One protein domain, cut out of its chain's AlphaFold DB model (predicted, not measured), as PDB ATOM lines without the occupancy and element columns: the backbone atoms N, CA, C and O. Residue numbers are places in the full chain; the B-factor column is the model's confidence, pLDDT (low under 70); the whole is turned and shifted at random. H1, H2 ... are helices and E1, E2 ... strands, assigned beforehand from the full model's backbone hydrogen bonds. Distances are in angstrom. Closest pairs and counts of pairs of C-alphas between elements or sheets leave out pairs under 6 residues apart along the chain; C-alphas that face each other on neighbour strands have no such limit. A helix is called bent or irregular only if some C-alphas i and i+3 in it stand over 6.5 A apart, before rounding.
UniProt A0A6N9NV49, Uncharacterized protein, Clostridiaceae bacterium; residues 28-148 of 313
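This is residues 28 to 148 of the 313 residues of an uncharacterized protein of Clostridiaceae bacterium (UniProt A0A6N9NV49). Two lobes stand end to end along the longest axis, each built on a strongly twisted sheet of four strands, and the far end of the hairpin E1 and E2 reaches from the first lobe to E5 of the second. In the first lobe, H1 and H2 cover one face of the sheet E1 E2 E3 E4; in the second, the sheet E5 E6 E7 E8 has only the short H3 beside it. The printed part has 121 residues, with three named helices and eight named strands in the order H1 H2 E1 E2 E3 E4 H3 E5 E6 E7 E8; both sheets are antiparallel, in the orders E1 - E2 - E3 - E4 and E5 - E6 - E7 - E8, and the class is mixed. The whole is compact, with a radius of gyration of the C-alphas of 14.5 A, yet elongated, spanning 43 by 26 by 22 A.

H1, residues 28 to 40, begins at C-alpha 28 (105.231, 143.618, 121.006) and is 18.3 A long. H2 is residues 44 to 49. E1, residues 53 to 61, is 23.7 A long and bends by 52 degrees at residue 57. E2, residues 68 to 77, is 27.1 A long. E3, residues 80 to 88, is 23.9 A long and bends by 56 degrees at residue 83. E4 is residues 94 to 98, and H3 residues 103 to 106. E5, residues 117 to 121, E6, residues 124 to 129, and E7, residues 132 to 136, precede E8, residues 142 to 147, which ends at C-alpha 147 (133.430, 159.516, 138.082).

E1 to E4 form a meander, each strand the antiparallel neighbour of the one before, with N 55 and O 74 2.8 A apart, N 73 and O 85 2.8 A, and N 86 and O 96 2.7 A. H1 and H2 lie on the same face of this sheet, making two layers, helices over one face. The closest C-alphas of H1 and E1 are Lys 30 and Pro 54, 6.0 A. H2 lies over E3 at a height over the sheet of 9.1 A and runs across the strands, at 84 degrees to E3 on the local plane. H1, with residues 37 to 40 alone, touches H2 in a helical hairpin, Ile 40 to Tyr 46 being the closest C-alphas at 6.4 A; they run opposite ways at a tilt of 36 degrees, only just steep. The closest C-alphas of E1 and E5 are Tyr 61 and Val 119, 4.5 A. E5 to E8 form a second meander, with N 119 and O 126 2.8 A apart, N 134 and O 127 2.8 A, and N 135 and O 144 2.9 A. H3 only grazes this sheet with residues 103 to 106; its Ala 103 and Pro 125 of E6 have C-alphas 6.6 A apart. In H1 every O i to N i+4 pair is within hydrogen-bond range; H2 is irregular, C-alphas 45 and 48 being 7.9 A apart, with 0 of 2 such pairs but 2 of 3 O i to N i+3 pairs within range, and H3 is too short for an O i to N i+4 pair.

The two C-alphas farthest apart are those of Lys 42 and Asp 147, 43.8 A. The printed part has no cut and no long link; E1 to E2 and H3 to E5 are short, the others tight. The mean pLDDT of the printed part is 82.6, and 14 residues are under 70, among them 121 to 124 and 137 to 140.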
ATOM      1  N   ASP A  28     105.944 142.356 121.217       84.00
ATOM      2  CA  ASP A  28     105.231 143.618 121.006       84.00
ATOM      3  C   ASP A  28     106.163 144.757 120.567       84.00
ATOM      4  O   ASP A  28     105.820 145.506 119.654       84.00
ATOM      5  N   ALA A  29     107.365 144.859 121.145       87.81
ATOM      6  CA  ALA A  29     108.341 145.881 120.766       87.81
ATOM      7  C   ALA A  29     108.874 145.633 119.350       87.81
ATOM      8  O   ALA A  29     108.958 146.559 118.544       87.81
ATOM      9  N   LYS A  30     109.180 144.373 119.013       91.69
ATOM     10  CA  LYS A  30     109.597 143.997 117.653       91.69
ATOM     11  C   LYS A  30     108.494 144.291 116.637       91.69
ATOM     12  O   LYS A  30     108.788 144.869 115.597       91.69
ATOM     13  N   ASN A  31     107.243 143.960 116.956       91.31
ATOM     14  CA  ASN A  31     106.095 144.252 116.101       91.31
ATOM     15  C   ASN A  31     105.917 145.761 115.898       91.31
ATOM     16  O   ASN A  31     105.820 146.208 114.758       91.31
ATOM     17  N   TYR A  32     105.965 146.547 116.977       92.81
ATOM     18  CA  TYR A  32     105.864 148.004 116.912       92.81
ATOM     19  C   TYR A  32     106.981 148.616 116.054       92.81
ATOM     20  O   TYR A  32     106.729 149.465 115.199       92.81
ATOM     21  N   ILE A  33     108.220 148.143 116.225       93.56
ATOM     22  CA  ILE A  33     109.354 148.572 115.399       93.56
ATOM     23  C   ILE A  33     109.138 148.169 113.940       93.56
ATOM     24  O   ILE A  33     109.374 148.981 113.055       93.56
ATOM     25  N   SER A  34     108.674 146.950 113.660       93.38
ATOM     26  CA  SER A  34     108.397 146.508 112.290       93.38
ATOM     27  C   SER A  34     107.312 147.346 111.610       93.38
ATOM     28  O   SER A  34     107.463 147.680 110.436       93.38
ATOM     29  N   GLU A  35     106.253 147.731 112.326       92.50
ATOM     30  CA  GLU A  35     105.226 148.649 111.817       92.50
ATOM     31  C   GLU A  35     105.812 150.036 111.515       92.50
ATOM     32  O   GLU A  35     105.625 150.561 110.416       92.50
ATOM     33  N   PHE A  36     106.596 150.589 112.446       88.75
ATOM     34  CA  PHE A  36     107.304 151.858 112.257       88.75
ATOM     35  C   PHE A  36     108.258 151.819 111.052       88.75
ATOM     36  O   PHE A  36     108.270 152.735 110.229       88.75
ATOM     37  N   VAL A  37     109.025 150.735 110.906       89.50
ATOM     38  CA  VAL A  37     109.968 150.529 109.798       89.50
ATOM     39  C   VAL A  37     109.241 150.505 108.455       89.50
ATOM     40  O   VAL A  37     109.691 151.163 107.521       89.50
ATOM     41  N   GLN A  38     108.099 149.814 108.355       89.81
ATOM     42  CA  GLN A  38     107.287 149.793 107.131       89.81
ATOM     43  C   GLN A  38     106.753 151.177 106.743       89.81
ATOM     44  O   GLN A  38     106.515 151.449 105.563       89.81
ATOM     45  N   GLU A  39     106.500 152.044 107.723       88.62
ATOM     46  CA  GLU A  39     106.078 153.414 107.463       88.62
ATOM     47  C   GLU A  39     107.246 154.268 106.972       88.62
ATOM     48  O   GLU A  39     107.132 154.899 105.918       88.62
ATOM     49  N   ILE A  40     108.365 154.257 107.698       79.94
ATOM     50  CA  ILE A  40     109.483 155.157 107.419       79.94
ATOM     51  C   ILE A  40     110.311 154.737 106.208       79.94
ATOM     52  O   ILE A  40     110.850 155.599 105.525       79.94
ATOM     53  N   SER A  41     110.348 153.447 105.861       83.06
ATOM     54  CA  SER A  41     111.069 152.958 104.677       83.06
ATOM     55  C   SER A  41     110.453 153.417 103.348       83.06
ATOM     56  O   SER A  41     111.006 153.142 102.285       83.06
ATOM     57  N   LYS A  42     109.294 154.092 103.384       85.81
ATOM     58  CA  LYS A  42     108.713 154.787 102.225       85.81
ATOM     59  C   LYS A  42     109.457 156.083 101.896       85.81
ATOM     60  O   LYS A  42     109.320 156.579 100.780       85.81
ATOM     61  N   ASP A  43     110.191 156.633 102.860       72.94
ATOM     62  CA  ASP A  43     111.130 157.729 102.649       72.94
ATOM     63  C   ASP A  43     112.406 157.183 101.984       72.94
ATOM     64  O   ASP A  43     112.928 156.135 102.378       72.94
ATOM     65  N   GLU A  44     112.909 157.885 100.966       77.94
ATOM     66  CA  GLU A  44     114.095 157.471 100.208       77.94
ATOM     67  C   GLU A  44     115.336 157.339 101.106       77.94
ATOM     68  O   GLU A  44     116.151 156.441 100.880       77.94
ATOM     69  N   ASP A  45     115.443 158.152 102.166       61.47
ATOM     70  CA  ASP A  45     116.572 158.131 103.105       61.47
ATOM     71  C   ASP A  45     116.628 156.836 103.944       61.47
ATOM     72  O   ASP A  45     117.693 156.459 104.441       61.47
ATOM     73  N   TYR A  46     115.502 156.122 104.074       78.06
ATOM     74  CA  TYR A  46     115.368 154.886 104.858       78.06
ATOM     75  C   TYR A  46     114.937 153.687 104.005       78.06
ATOM     76  O   TYR A  46     114.621 152.625 104.542       78.06
ATOM     77  N   ALA A  47     114.967 153.804 102.675       85.88
ATOM     78  CA  ALA A  47     114.543 152.740 101.766       85.88
ATOM     79  C   ALA A  47     115.304 151.418 101.989       85.88
ATOM     80  O   ALA A  47     114.741 150.340 101.784       85.88
ATOM     81  N   ILE A  48     116.554 151.479 102.470       85.56
ATOM     82  CA  ILE A  48     117.374 150.303 102.822       85.56
ATOM     83  C   ILE A  48     116.778 149.459 103.960       85.56
ATOM     84  O   ILE A  48     117.120 148.288 104.111       85.56
ATOM     85  N   TRP A  49     115.856 150.020 104.742       88.12
ATOM     86  CA  TRP A  49     115.146 149.306 105.801       88.12
ATOM     87  C   TRP A  49     113.925 148.535 105.308       88.12
ATOM     88  O   TRP A  49     113.298 147.831 106.101       88.12
ATOM     89  N   THR A  50     113.593 148.631 104.019       91.44
ATOM     90  CA  THR A  50     112.534 147.819 103.413       91.44
ATOM     91  C   THR A  50     112.815 146.344 103.684       91.44
ATOM     92  O   THR A  50     113.899 145.852 103.379       91.44
ATOM     93  N   GLU A  51     111.845 145.658 104.295       88.38
ATOM     94  CA  GLU A  51     111.943 144.246 104.708       88.38
ATOM     95  C   GLU A  51     113.033 143.940 105.753       88.38
ATOM     96  O   GLU A  51     113.303 142.774 106.041       88.38
ATOM     97  N   SER A  52     113.638 144.963 106.367       93.44
ATOM     98  CA  SER A  52     114.562 144.745 107.477       93.44
ATOM     99  C   SER A  52     113.832 144.220 108.715       93.44
ATOM    100  O   SER A  52     112.653 144.499 108.949       93.44
ATOM    101  N   THR A  53     114.546 143.433 109.515       94.12
ATOM    102  CA  THR A  53     114.019 142.809 110.730       94.12
ATOM    103  C   THR A  53     114.723 143.362 111.964       94.12
ATOM    104  O   THR A  53     115.951 143.495 111.952       94.12
ATOM    105  N   PRO A  54     113.984 143.694 113.037       95.06
ATOM    106  CA  PRO A  54     114.588 144.161 114.270       95.06
ATOM    107  C   PRO A  54     115.267 143.015 115.023       95.06
ATOM    108  O   PRO A  54     114.628 142.037 115.415       95.06
ATOM    109  N   ILE A  55     116.565 143.167 115.277       94.25
ATOM    110  CA  ILE A  55     117.369 142.261 116.100       94.25
ATOM    111  C   ILE A  55     117.759 142.994 117.374       94.25
ATOM    112  O   ILE A  55     118.353 144.065 117.312       94.25
ATOM    113  N   PHE A  56     117.438 142.423 118.532       94.00
ATOM    114  CA  PHE A  56     117.806 143.020 119.811       94.00
ATOM    115  C   PHE A  56     119.330 143.155 119.937       94.00
ATOM    116  O   PHE A  56     120.067 142.210 119.651       94.00
ATOM    117  N   GLY A  57     119.787 144.332 120.357       92.25
ATOM    118  CA  GLY A  57     121.187 144.616 120.643       92.25
ATOM    119  C   GLY A  57     121.470 144.578 122.138       92.25
ATOM    120  O   GLY A  57     122.151 143.675 122.622       92.25
ATOM    121  N   TYR A  58     120.973 145.579 122.863       92.25
ATOM    122  CA  TYR A  58     121.201 145.728 124.301       92.25
ATOM    123  C   TYR A  58     120.213 146.699 124.950       92.25
ATOM    124  O   TYR A  58     119.630 147.562 124.294       92.25
ATOM    125  N   GLU A  59     120.090 146.574 126.268       94.12
ATOM    126  CA  GLU A  59     119.345 147.491 127.130       94.12
ATOM    127  C   GLU A  59     120.122 148.803 127.343       94.12
ATOM    128  O   GLU A  59     121.360 148.833 127.340       94.12
ATOM    129  N   LEU A  60     119.383 149.890 127.559       89.38
ATOM    130  CA  LEU A  60     119.896 151.229 127.826       89.38
ATOM    131  C   LEU A  60     119.400 151.732 129.182       89.38
ATOM    132  O   LEU A  60     118.199 151.774 129.455       89.38
ATOM    133  N   TYR A  61     120.338 152.158 130.018       88.81
ATOM    134  CA  TYR A  61     120.077 152.687 131.352       88.81
ATOM    135  C   TYR A  61     119.730 154.175 131.303       88.81
ATOM    136  O   TYR A  61     120.191 154.901 130.421       88.81
ATOM    137  N   GLY A  62     118.916 154.626 132.251       75.62
ATOM    138  CA  GLY A  62     118.578 156.032 132.438       75.62
ATOM    139  C   GLY A  62     119.622 156.797 133.248       75.62
ATOM    140  O   GLY A  62     120.693 156.286 133.576       75.62
ATOM    141  N   ALA A  63     119.277 158.034 133.606       70.81
ATOM    142  CA  ALA A  63     120.149 158.931 134.370       70.81
ATOM    143  C   ALA A  63     120.458 158.422 135.788       70.81
ATOM    144  O   ALA A  63     121.485 158.764 136.356       70.81
ATOM    145  N   ASP A  64     119.595 157.578 136.354       67.50
ATOM    146  CA  ASP A  64     119.834 156.946 137.654       67.50
ATOM    147  C   ASP A  64     120.874 155.815 137.606       67.50
ATOM    148  O   ASP A  64     121.268 155.307 138.652       67.50
ATOM    149  N   LEU A  65     121.335 155.430 136.406       75.38
ATOM    150  CA  LEU A  65     122.318 154.370 136.157       75.38
ATOM    151  C   LEU A  65     121.878 152.976 136.644       75.38
ATOM    152  O   LEU A  65     122.672 152.026 136.625       75.38
ATOM    153  N   GLU A  66     120.625 152.830 137.060       77.31
ATOM    154  CA  GLU A  66     120.073 151.630 137.682       77.31
ATOM    155  C   GLU A  66     118.914 151.070 136.868       77.31
ATOM    156  O   GLU A  66     118.880 149.867 136.606       77.31
ATOM    157  N   ASN A  67     118.001 151.932 136.424       81.56
ATOM    158  CA  ASN A  67     116.812 151.533 135.697       81.56
ATOM    159  C   ASN A  67     117.049 151.574 134.190       81.56
ATOM    160  O   ASN A  67     117.640 152.505 133.642       81.56
ATOM    161  N   ILE A  68     116.534 150.557 133.509       89.19
ATOM    162  CA  ILE A  68     116.518 150.491 132.050       89.19
ATOM    163  C   ILE A  68     115.369 151.364 131.552       89.19
ATOM    164  O   ILE A  68     114.217 151.161 131.940       89.19
ATOM    165  N   VAL A  69     115.681 152.320 130.681       83.38
ATOM    166  CA  VAL A  69     114.713 153.270 130.106       83.38
ATOM    167  C   VAL A  69     114.341 152.932 128.665       83.38
ATOM    168  O   VAL A  69     113.337 153.428 128.154       83.38
ATOM    169  N   GLY A  70     115.116 152.066 128.012       88.12
ATOM    170  CA  GLY A  70     114.843 151.634 126.652       88.12
ATOM    171  C   GLY A  70     115.759 150.520 126.178       88.12
ATOM    172  O   GLY A  70     116.707 150.145 126.862       88.12
ATOM    173  N   ASP A  71     115.474 150.041 124.976       94.50
ATOM    174  CA  ASP A  71     116.179 148.952 124.314       94.50
ATOM    175  C   ASP A  71     116.644 149.407 122.931       94.50
ATOM    176  O   ASP A  71     115.908 150.091 122.213       94.50
ATOM    177  N   LEU A  72     117.849 148.999 122.534       93.38
ATOM    178  CA  LEU A  72     118.353 149.186 121.179       93.38
ATOM    179  C   LEU A  72     118.142 147.917 120.348       93.38
ATOM    180  O   LEU A  72     118.529 146.822 120.757       93.38
ATOM    181  N   TYR A  73     117.604 148.090 119.144       95.69
ATOM    182  CA  TYR A  73     117.449 147.058 118.126       95.69
ATOM    183  C   TYR A  73     118.201 147.450 116.855       95.69
ATOM    184  O   TYR A  73     118.034 148.556 116.350       95.69
ATOM    185  N   TYR A  74     118.983 146.534 116.296       95.31
ATOM    186  CA  TYR A  74     119.587 146.668 114.976       95.31
ATOM    187  C   TYR A  74     118.588 146.317 113.887       95.31
ATOM    188  O   TYR A  74     117.918 145.288 113.971       95.31
ATOM    189  N   MET A  75     118.522 147.135 112.842       94.19
ATOM    190  CA  MET A  75     117.759 146.806 111.643       94.19
ATOM    191  C   MET A  75     118.619 145.910 110.770       94.19
ATOM    192  O   MET A  75     119.670 146.337 110.293       94.19
ATOM    193  N   ASN A  76     118.194 144.664 110.586       93.94
ATOM    194  CA  ASN A  76     118.938 143.684 109.815       93.94
ATOM    195  C   ASN A  76     118.281 143.438 108.460       93.94
ATOM    196  O   ASN A  76     117.115 143.044 108.400       93.94
ATOM    197  N   SER A  77     119.033 143.641 107.382       92.12
ATOM    198  CA  SER A  77     118.615 143.327 106.018       92.12
ATOM    199  C   SER A  77     119.622 142.361 105.405       92.12
ATOM    200  O   SER A  77     120.817 142.643 105.363       92.12
ATOM    201  N   ASN A  78     119.152 141.194 104.960       87.12
ATOM    202  CA  ASN A  78     119.985 140.145 104.359       87.12
ATOM    203  C   ASN A  78     121.200 139.712 105.203       87.12
ATOM    204  O   ASN A  78     122.238 139.342 104.661       87.12
ATOM    205  N   GLY A  79     121.072 139.727 106.531       84.56
ATOM    206  CA  GLY A  79     122.150 139.345 107.443       84.56
ATOM    207  C   GLY A  79     123.116 140.481 107.789       84.56
ATOM    208  O   GLY A  79     124.002 140.267 108.613       84.56
ATOM    209  N   GLU A  80     122.925 141.684 107.247       87.69
ATOM    210  CA  GLU A  80     123.736 142.865 107.553       87.69
ATOM    211  C   GLU A  80     122.956 143.881 108.393       87.69
ATOM    212  O   GLU A  80     121.766 144.114 108.174       87.69
ATOM    213  N   ASN A  81     123.636 144.510 109.356       88.69
ATOM    214  CA  ASN A  81     123.065 145.610 110.130       88.69
ATOM    215  C   ASN A  81     123.092 146.885 109.282       88.69
ATOM    216  O   ASN A  81     124.161 147.394 108.951       88.69
ATOM    217  N   VAL A  82     121.910 147.400 108.960       87.62
ATOM    218  CA  VAL A  82     121.702 148.576 108.099       87.62
ATOM    219  C   VAL A  82     121.191 149.791 108.879       87.62
ATOM    220  O   VAL A  82     120.742 150.774 108.291       87.62
ATOM    221  N   GLY A  83     121.204 149.716 110.210       85.69
ATOM    222  CA  GLY A  83     120.805 150.795 111.103       85.69
ATOM    223  C   GLY A  83     120.392 150.299 112.483       85.69
ATOM    224  O   GLY A  83     120.567 149.124 112.813       85.69
ATOM    225  N   TYR A  84     119.814 151.188 113.286       89.06
ATOM    226  CA  TYR A  84     119.258 150.854 114.594       89.06
ATOM    227  C   TYR A  84     118.045 151.712 114.956       89.06
ATOM    228  O   TYR A  84     117.828 152.796 114.411       89.06
ATOM    229  N   VAL A  85     117.293 151.222 115.934       87.75
ATOM    230  CA  VAL A  85     116.153 151.867 116.578       87.75
ATOM    231  C   VAL A  85     116.326 151.733 118.089       87.75
ATOM    232  O   VAL A  85     116.674 150.662 118.577       87.75
ATOM    233  N   ILE A  86     116.073 152.806 118.828       85.31
ATOM    234  CA  ILE A  86     115.926 152.805 120.280       85.31
ATOM    235  C   ILE A  86     114.445 152.979 120.593       85.31
ATOM    236  O   ILE A  86     113.821 153.950 120.160       85.31
ATOM    237  N   ILE A  87     113.891 152.050 121.359       90.19
ATOM    238  CA  ILE A  87     112.503 152.062 121.818       90.19
ATOM    239  C   ILE A  87     112.472 152.213 123.338       90.19
ATOM    240  O   ILE A  87     113.381 151.749 124.023       90.19
ATOM    241  N   ASN A  88     111.457 152.883 123.877       82.00
ATOM    242  CA  ASN A  88     111.275 152.971 125.323       82.00
ATOM    243  C   ASN A  88     111.048 151.593 125.956       82.00
ATOM    244  O   ASN A  88     110.686 150.628 125.282       82.00
ATOM    245  N   ARG A  89     111.221 151.511 127.277       86.44
ATOM    246  CA  ARG A  89     111.118 150.256 128.033       86.44
ATOM    247  C   ARG A  89     109.772 149.549 127.868       86.44
ATOM    248  O   ARG A  89     109.723 148.318 127.922       86.44
ATOM    249  N   GLU A  90     108.697 150.313 127.688       84.69
ATOM    250  CA  GLU A  90     107.342 149.806 127.464       84.69
ATOM    251  C   GLU A  90     107.140 149.214 126.060       84.69
ATOM    252  O   GLU A  90     106.125 148.560 125.825       84.69
ATOM    253  N   GLY A  91     108.084 149.414 125.134       85.81
ATOM    254  CA  GLY A  91     108.053 148.814 123.802       85.81
ATOM    255  C   GLY A  91     107.056 149.462 122.842       85.81
ATOM    256  O   GLY A  91     106.627 148.814 121.895       85.81
ATOM    257  N   ASN A  92     106.651 150.711 123.086       84.94
ATOM    258  CA  ASN A  92     105.548 151.356 122.362       84.94
ATOM    259  C   ASN A  92     105.853 152.772 121.850       84.94
ATOM    260  O   ASN A  92     104.967 153.426 121.312       84.94
ATOM    261  N   THR A  93     107.076 153.272 122.041       79.88
ATOM    262  CA  THR A  93     107.495 154.616 121.621       79.88
ATOM    263  C   THR A  93     108.931 154.585 121.112       79.88
ATOM    264  O   THR A  93     109.848 154.248 121.861       79.88
ATOM    265  N   ILE A  94     109.147 154.988 119.857       81.00
ATOM    266  CA  ILE A  94     110.500 155.151 119.308       81.00
ATOM    267  C   ILE A  94     111.133 156.412 119.905       81.00
ATOM    268  O   ILE A  94     110.594 157.507 119.760       81.00
ATOM    269  N   LEU A  95     112.281 156.252 120.561       67.69
ATOM    270  CA  LEU A  95     113.054 157.340 121.164       67.69
ATOM    271  C   LEU A  95     114.087 157.910 120.184       67.69
ATOM    272  O   LEU A  95     114.302 159.119 120.140       67.69
ATOM    273  N   GLU A  96     114.710 157.044 119.382       78.00
ATOM    274  CA  GLU A  96     115.743 157.402 118.406       78.00
ATOM    275  C   GLU A  96     115.870 156.326 117.327       78.00
ATOM    276  O   GLU A  96     115.539 155.169 117.563       78.00
ATOM    277  N   PHE A  97     116.339 156.687 116.133       81.81
ATOM    278  CA  PHE A  97     116.609 155.738 115.054       81.81
ATOM    279  C   PHE A  97     117.567 156.347 114.018       81.81
ATOM    280  O   PHE A  97     117.629 157.570 113.867       81.81
ATOM    281  N   SER A  98     118.337 155.511 113.315       78.94
ATOM    282  CA  SER A  98     119.274 155.948 112.268       78.94
ATOM    283  C   SER A  98     119.757 154.783 111.403       78.94
ATOM    284  O   SER A  98     120.031 153.711 111.932       78.94
ATOM    285  N   VAL A  99     119.965 155.014 110.100       75.81
ATOM    286  CA  VAL A  99     120.618 154.064 109.166       75.81
ATOM    287  C   VAL A  99     122.115 153.846 109.448       75.81
ATOM    288  O   VAL A  99     122.769 153.032 108.802       75.81
ATOM    289  N   GLY A 100     122.692 154.605 110.383       74.25
ATOM    290  CA  GLY A 100     124.087 154.471 110.798       74.25
ATOM    291  C   GLY A 100     124.298 153.444 111.911       74.25
ATOM    292  O   GLY A 100     123.370 152.818 112.409       74.25
ATOM    293  N   THR A 101     125.547 153.313 112.345       77.69
ATOM    294  CA  THR A 101     125.921 152.518 113.522       77.69
ATOM    295  C   THR A 101     125.681 153.333 114.801       77.69
ATOM    296  O   THR A 101     126.039 154.516 114.819       77.69
ATOM    297  N   PRO A 102     125.112 152.759 115.878       80.06
ATOM    298  CA  PRO A 102     124.922 153.498 117.121       80.06
ATOM    299  C   PRO A 102     126.264 153.877 117.758       80.06
ATOM    300  O   PRO A 102     127.253 153.149 117.655       80.06
ATOM    301  N   ALA A 103     126.297 155.017 118.451       77.56
ATOM    302  CA  ALA A 103     127.520 155.561 119.048       77.56
ATOM    303  C   ALA A 103     128.240 154.561 119.971       77.56
ATOM    304  O   ALA A 103     129.469 154.484 119.962       77.56
ATOM    305  N   TYR A 104     127.485 153.753 120.721       86.25
ATOM    306  CA  TYR A 104     128.035 152.754 121.642       86.25
ATOM    307  C   TYR A 104     128.851 151.663 120.938       86.25
ATOM    308  O   TYR A 104     129.753 151.085 121.535       86.25
ATOM    309  N   ASP A 105     128.576 151.374 119.670       85.81
ATOM    310  CA  ASP A 105     129.299 150.329 118.936       85.81
ATOM    311  C   ASP A 105     130.597 150.873 118.328       85.81
ATOM    312  O   ASP A 105     131.547 150.124 118.085       85.81
ATOM    313  N   ASN A 106     130.668 152.192 118.152       79.88
ATOM    314  CA  ASN A 106     131.849 152.903 117.671       79.88
ATOM    315  C   ASN A 106     132.770 153.380 118.803       79.88
ATOM    316  O   ASN A 106     133.856 153.888 118.530       79.88
ATOM    317  N   MET A 107     132.370 153.210 120.068       83.56
ATOM    318  CA  MET A 107     133.191 153.626 121.204       83.56
ATOM    319  C   MET A 107     134.525 152.875 121.267       83.56
ATOM    320  O   MET A 107     134.673 151.772 120.723       83.56
ATOM    321  N   SER A 108     135.512 153.474 121.939       77.69
ATOM    322  CA  SER A 108     136.832 152.864 122.089       77.69
ATOM    323  C   SER A 108     136.746 151.513 122.802       77.69
ATOM    324  O   SER A 108     135.941 151.322 123.711       77.69
ATOM    325  N   GLU A 109     137.635 150.583 122.448       79.62
ATOM    326  CA  GLU A 109     137.687 149.245 123.067       79.62
ATOM    327  C   GLU A 109     137.891 149.297 124.591       79.62
ATOM    328  O   GLU A 109     137.455 148.416 125.319       79.62
ATOM    329  N   THR A 110     138.483 150.377 125.107       74.69
ATOM    330  CA  THR A 110     138.618 150.625 126.552       74.69
ATOM    331  C   THR A 110     137.289 150.879 127.269       74.69
ATOM    332  O   THR A 110     137.220 150.715 128.485       74.69
ATOM    333  N   LEU A 111     136.245 151.293 126.546       78.62
ATOM    334  CA  LEU A 111     134.887 151.486 127.061       78.62
ATOM    335  C   LEU A 111     133.985 150.269 126.797       78.62
ATOM    336  O   LEU A 111     132.948 150.138 127.438       78.62
ATOM    337  N   LYS A 112     134.386 149.363 125.894       77.44
ATOM    338  CA  LYS A 112     133.691 148.107 125.558       77.44
ATOM    339  C   LYS A 112     134.069 146.983 126.516       77.44
ATOM    340  O   LYS A 112     134.667 145.986 126.123       77.44
ATOM    341  N   THR A 113     133.731 147.152 127.786       78.69
ATOM    342  CA  THR A 113     133.823 146.068 128.770       78.69
ATOM    343  C   THR A 113     132.463 145.390 128.924       78.69
ATOM    344  O   THR A 113     131.426 146.022 128.726       78.69
ATOM    345  N   ASP A 114     132.451 144.111 129.306       77.81
ATOM    346  CA  ASP A 114     131.201 143.375 129.574       77.81
ATOM    347  C   ASP A 114     130.399 143.986 130.741       77.81
ATOM    348  O   ASP A 114     129.192 143.790 130.853       77.81
ATOM    349  N   GLU A 115     131.073 144.749 131.604       80.94
ATOM    350  CA  GLU A 115     130.487 145.444 132.753       80.94
ATOM    351  C   GLU A 115     130.010 146.867 132.417       80.94
ATOM    352  O   GLU A 115     129.389 147.523 133.257       80.94
ATOM    353  N   ALA A 116     130.296 147.368 131.209       88.06
ATOM    354  CA  ALA A 116     129.920 148.715 130.817       88.06
ATOM    355  C   ALA A 116     128.405 148.825 130.594       88.06
ATOM    356  O   ALA A 116     127.824 148.151 129.739       88.06
ATOM    357  N   LYS A 117     127.764 149.744 131.318       91.06
ATOM    358  CA  LYS A 117     126.366 150.105 131.083       91.06
ATOM    359  C   LYS A 117     126.296 151.164 129.998       91.06
ATOM    360  O   LYS A 117     126.956 152.197 130.085       91.06
ATOM    361  N   ARG A 118     125.460 150.927 128.994       93.12
ATOM    362  CA  ARG A 118     125.117 151.929 127.984       93.12
ATOM    363  C   ARG A 118     123.980 152.772 128.534       93.12
ATOM    364  O   ARG A 118     122.973 152.230 128.976       93.12
ATOM    365  N   VAL A 119     124.176 154.078 128.557       88.62
ATOM    366  CA  VAL A 119     123.283 155.042 129.190       88.62
ATOM    367  C   VAL A 119     122.699 155.946 128.120       88.62
ATOM    368  O   VAL A 119     123.423 156.452 127.263       88.62
ATOM    369  N   TYR A 120     121.389 156.146 128.185       79.50
ATOM    370  CA  TYR A 120     120.640 156.983 127.268       79.50
ATOM    371  C   TYR A 120     119.839 158.022 128.046       79.50
ATOM    372  O   TYR A 120     118.808 157.723 128.647       79.50
ATOM    373  N   VAL A 121     120.320 159.265 128.025       67.56
ATOM    374  CA  VAL A 121     119.679 160.389 128.719       67.56
ATOM    375  C   VAL A 121     119.453 161.504 127.714       67.56
ATOM    376  O   VAL A 121     120.401 162.049 127.161       67.56
ATOM    377  N   ASN A 122     118.191 161.852 127.457       59.12
ATOM    378  CA  ASN A 122     117.815 162.988 126.603       59.12
ATOM    379  C   ASN A 122     118.460 162.971 125.195       59.12
ATOM    380  O   ASN A 122     118.892 164.006 124.666       59.12
ATOM    381  N   ALA A 123     118.529 161.788 124.573       56.47
ATOM    382  CA  ALA A 123     119.203 161.571 123.290       56.47
ATOM    383  C   ALA A 123     120.691 161.960 123.304       56.47
ATOM    384  O   ALA A 123     121.206 162.555 122.351       56.47
ATOM    385  N   MET A 124     121.360 161.681 124.424       65.56
ATOM    386  CA  MET A 124     122.810 161.705 124.561       65.56
ATOM    387  C   MET A 124     123.280 160.287 124.898       65.56
ATOM    388  O   MET A 124     122.916 159.772 125.960       65.56
ATOM    389  N   PRO A 125     124.053 159.640 124.008       77.75
ATOM    390  CA  PRO A 125     124.642 158.350 124.309       77.75
ATOM    391  C   PRO A 125     125.790 158.530 125.299       77.75
ATOM    392  O   PRO A 125     126.657 159.389 125.129       77.75
ATOM    393  N   ALA A 126     125.820 157.698 126.325       85.81
ATOM    394  CA  ALA A 126     126.904 157.665 127.287       85.81
ATOM    395  C   ALA A 126     127.178 156.246 127.774       85.81
ATOM    396  O   ALA A 126     126.427 155.308 127.513       85.81
ATOM    397  N   VAL A 127     128.300 156.067 128.459       91.44
ATOM    398  CA  VAL A 127     128.740 154.758 128.934       91.44
ATOM    399  C   VAL A 127     129.263 154.892 130.344       91.44
ATOM    400  O   VAL A 127     130.159 155.692 130.594       91.44
ATOM    401  N   LEU A 128     128.742 154.075 131.250       87.56
ATOM    402  CA  LEU A 128     129.302 153.895 132.578       87.56
ATOM    403  C   LEU A 128     130.155 152.627 132.585       87.56
ATOM    404  O   LEU A 128     129.624 151.528 132.463       87.56
ATOM    405  N   ASN A 129     131.466 152.773 132.758       89.12
ATOM    406  CA  ASN A 129     132.397 151.660 132.922       89.12
ATOM    407  C   ASN A 129     133.038 151.730 134.314       89.12
ATOM    408  O   ASN A 129     133.807 152.649 134.615       89.12
ATOM    409  N   GLY A 130     132.690 150.781 135.184       86.06
ATOM    410  CA  GLY A 130     133.009 150.865 136.608       86.06
ATOM    411  C   GLY A 130     132.354 152.099 137.230       86.06
ATOM    412  O   GLY A 130     131.131 152.210 137.253       86.06
ATOM    413  N   THR A 131     133.164 153.044 137.710       80.62
ATOM    414  CA  THR A 131     132.674 154.335 138.215       80.62
ATOM    415  C   THR A 131     132.719 155.446 137.180       80.62
ATOM    416  O   THR A 131     132.197 156.521 137.439       80.62
ATOM    417  N   ILE A 132     133.328 155.230 136.013       85.06
ATOM    418  CA  ILE A 132     133.574 156.297 135.045       85.06
ATOM    419  C   ILE A 132     132.425 156.380 134.049       85.06
ATOM    420  O   ILE A 132     132.256 155.499 133.208       85.06
ATOM    421  N   TYR A 133     131.669 157.467 134.115       82.94
ATOM    422  CA  TYR A 133     130.693 157.853 133.111       82.94
ATOM    423  C   TYR A 133     131.384 158.631 132.000       82.94
ATOM    424  O   TYR A 133     132.156 159.550 132.267       82.94
ATOM    425  N   SER A 134     131.117 158.269 130.755       85.56
ATOM    426  CA  SER A 134     131.707 158.874 129.568       85.56
ATOM    427  C   SER A 134     130.610 159.245 128.582       85.56
ATOM    428  O   SER A 134     129.955 158.366 128.028       85.56
ATOM    429  N   GLU A 135     130.419 160.540 128.352       81.62
ATOM    430  CA  GLU A 135     129.522 161.054 127.318       81.62
ATOM    431  C   GLU A 135     130.144 160.823 125.943       81.62
ATOM    432  O   GLU A 135     131.324 161.123 125.729       81.62
ATOM    433  N   LEU A 136     129.348 160.316 125.005       75.50
ATOM    434  CA  LEU A 136     129.777 160.045 123.644       75.50
ATOM    435  C   LEU A 136     129.156 161.053 122.676       75.50
ATOM    436  O   LEU A 136     128.005 161.468 122.816       75.50
ATOM    437  N   ASN A 137     129.906 161.419 121.641       65.56
ATOM    438  CA  ASN A 137     129.300 161.977 120.439       65.56
ATOM    439  C   ASN A 137     128.693 160.854 119.575       65.56
ATOM    440  O   ASN A 137     128.886 159.668 119.834       65.56
ATOM    441  N   MET A 138     127.983 161.217 118.503       63.28
ATOM    442  CA  MET A 138     127.325 160.227 117.635       63.28
ATOM    443  C   MET A 138     128.302 159.308 116.880       63.28
ATOM    444  O   MET A 138     127.896 158.246 116.419       63.28
ATOM    445  N   SER A 139     129.581 159.682 116.762       63.03
ATOM    446  CA  SER A 139     130.635 158.812 116.222       63.03
ATOM    447  C   SER A 139     131.261 157.884 117.269       63.03
ATOM    448  O   SER A 139     132.173 157.140 116.931       63.03
ATOM    449  N   GLY A 140     130.785 157.903 118.519       67.75
ATOM    450  CA  GLY A 140     131.303 157.074 119.611       67.75
ATOM    451  C   GLY A 140     132.550 157.631 120.302       67.75
ATOM    452  O   GLY A 140     133.116 156.970 121.170       67.75
ATOM    453  N   GLU A 141     132.998 158.840 119.959       75.50
ATOM    454  CA  GLU A 141     134.140 159.463 120.626       75.50
ATOM    455  C   GLU A 141     133.712 160.064 121.963       75.50
ATOM    456  O   GLU A 141     132.670 160.714 122.070       75.50
ATOM    457  N   THR A 142     134.553 159.892 122.977       79.75
ATOM    458  CA  THR A 142     134.326 160.472 124.296       79.75
ATOM    459  C   THR A 142     134.466 161.991 124.257       79.75
ATOM    460  O   THR A 142     135.545 162.520 123.989       79.75
ATOM    461  N   LEU A 143     133.382 162.693 124.578       66.12
ATOM    462  CA  LEU A 143     133.368 164.146 124.744       66.12
ATOM    463  C   LEU A 143     133.912 164.547 126.115       66.12
ATOM    464  O   LEU A 143     134.716 165.471 126.240       66.12
ATOM    465  N   LYS A 144     133.463 163.834 127.150       72.69
ATOM    466  CA  LYS A 144     133.822 164.062 128.547       72.69
ATOM    467  C   LYS A 144     133.697 162.755 129.314       72.69
ATOM    468  O   LYS A 144     132.782 161.980 129.055       72.69
ATOM    469  N   SER A 145     134.572 162.560 130.296       76.62
ATOM    470  CA  SER A 145     134.435 161.496 131.287       76.62
ATOM    471  C   SER A 145     134.540 162.045 132.696       76.62
ATOM    472  O   SER A 145     135.259 163.018 132.945       76.62
ATOM    473  N   PHE A 146     133.844 161.408 133.621       66.56
ATOM    474  CA  PHE A 146     133.866 161.743 135.032       66.56
ATOM    475  C   PHE A 146     133.519 160.521 135.874       66.56
ATOM    476  O   PHE A 146     132.962 159.551 135.374       66.56
ATOM    477  N   ASP A 147     133.851 160.558 137.157       73.00
ATOM    478  CA  ASP A 147     133.430 159.516 138.082       73.00
ATOM    479  C   ASP A 147     131.991 159.804 138.562       73.00
ATOM    480  O   ASP A 147     131.701 160.850 139.153       73.00
ATOM    481  N   ALA A 148     131.083 158.887 138.236       62.31
ATOM    482  CA  ALA A 148     129.643 158.968 138.448       62.31
ATOM    483  C   ALA A 148     129.249 158.922 139.927       62.31
ATOM    484  O   ALA A 148     128.236 159.494 140.315       62.31
TER     485      ALA A 148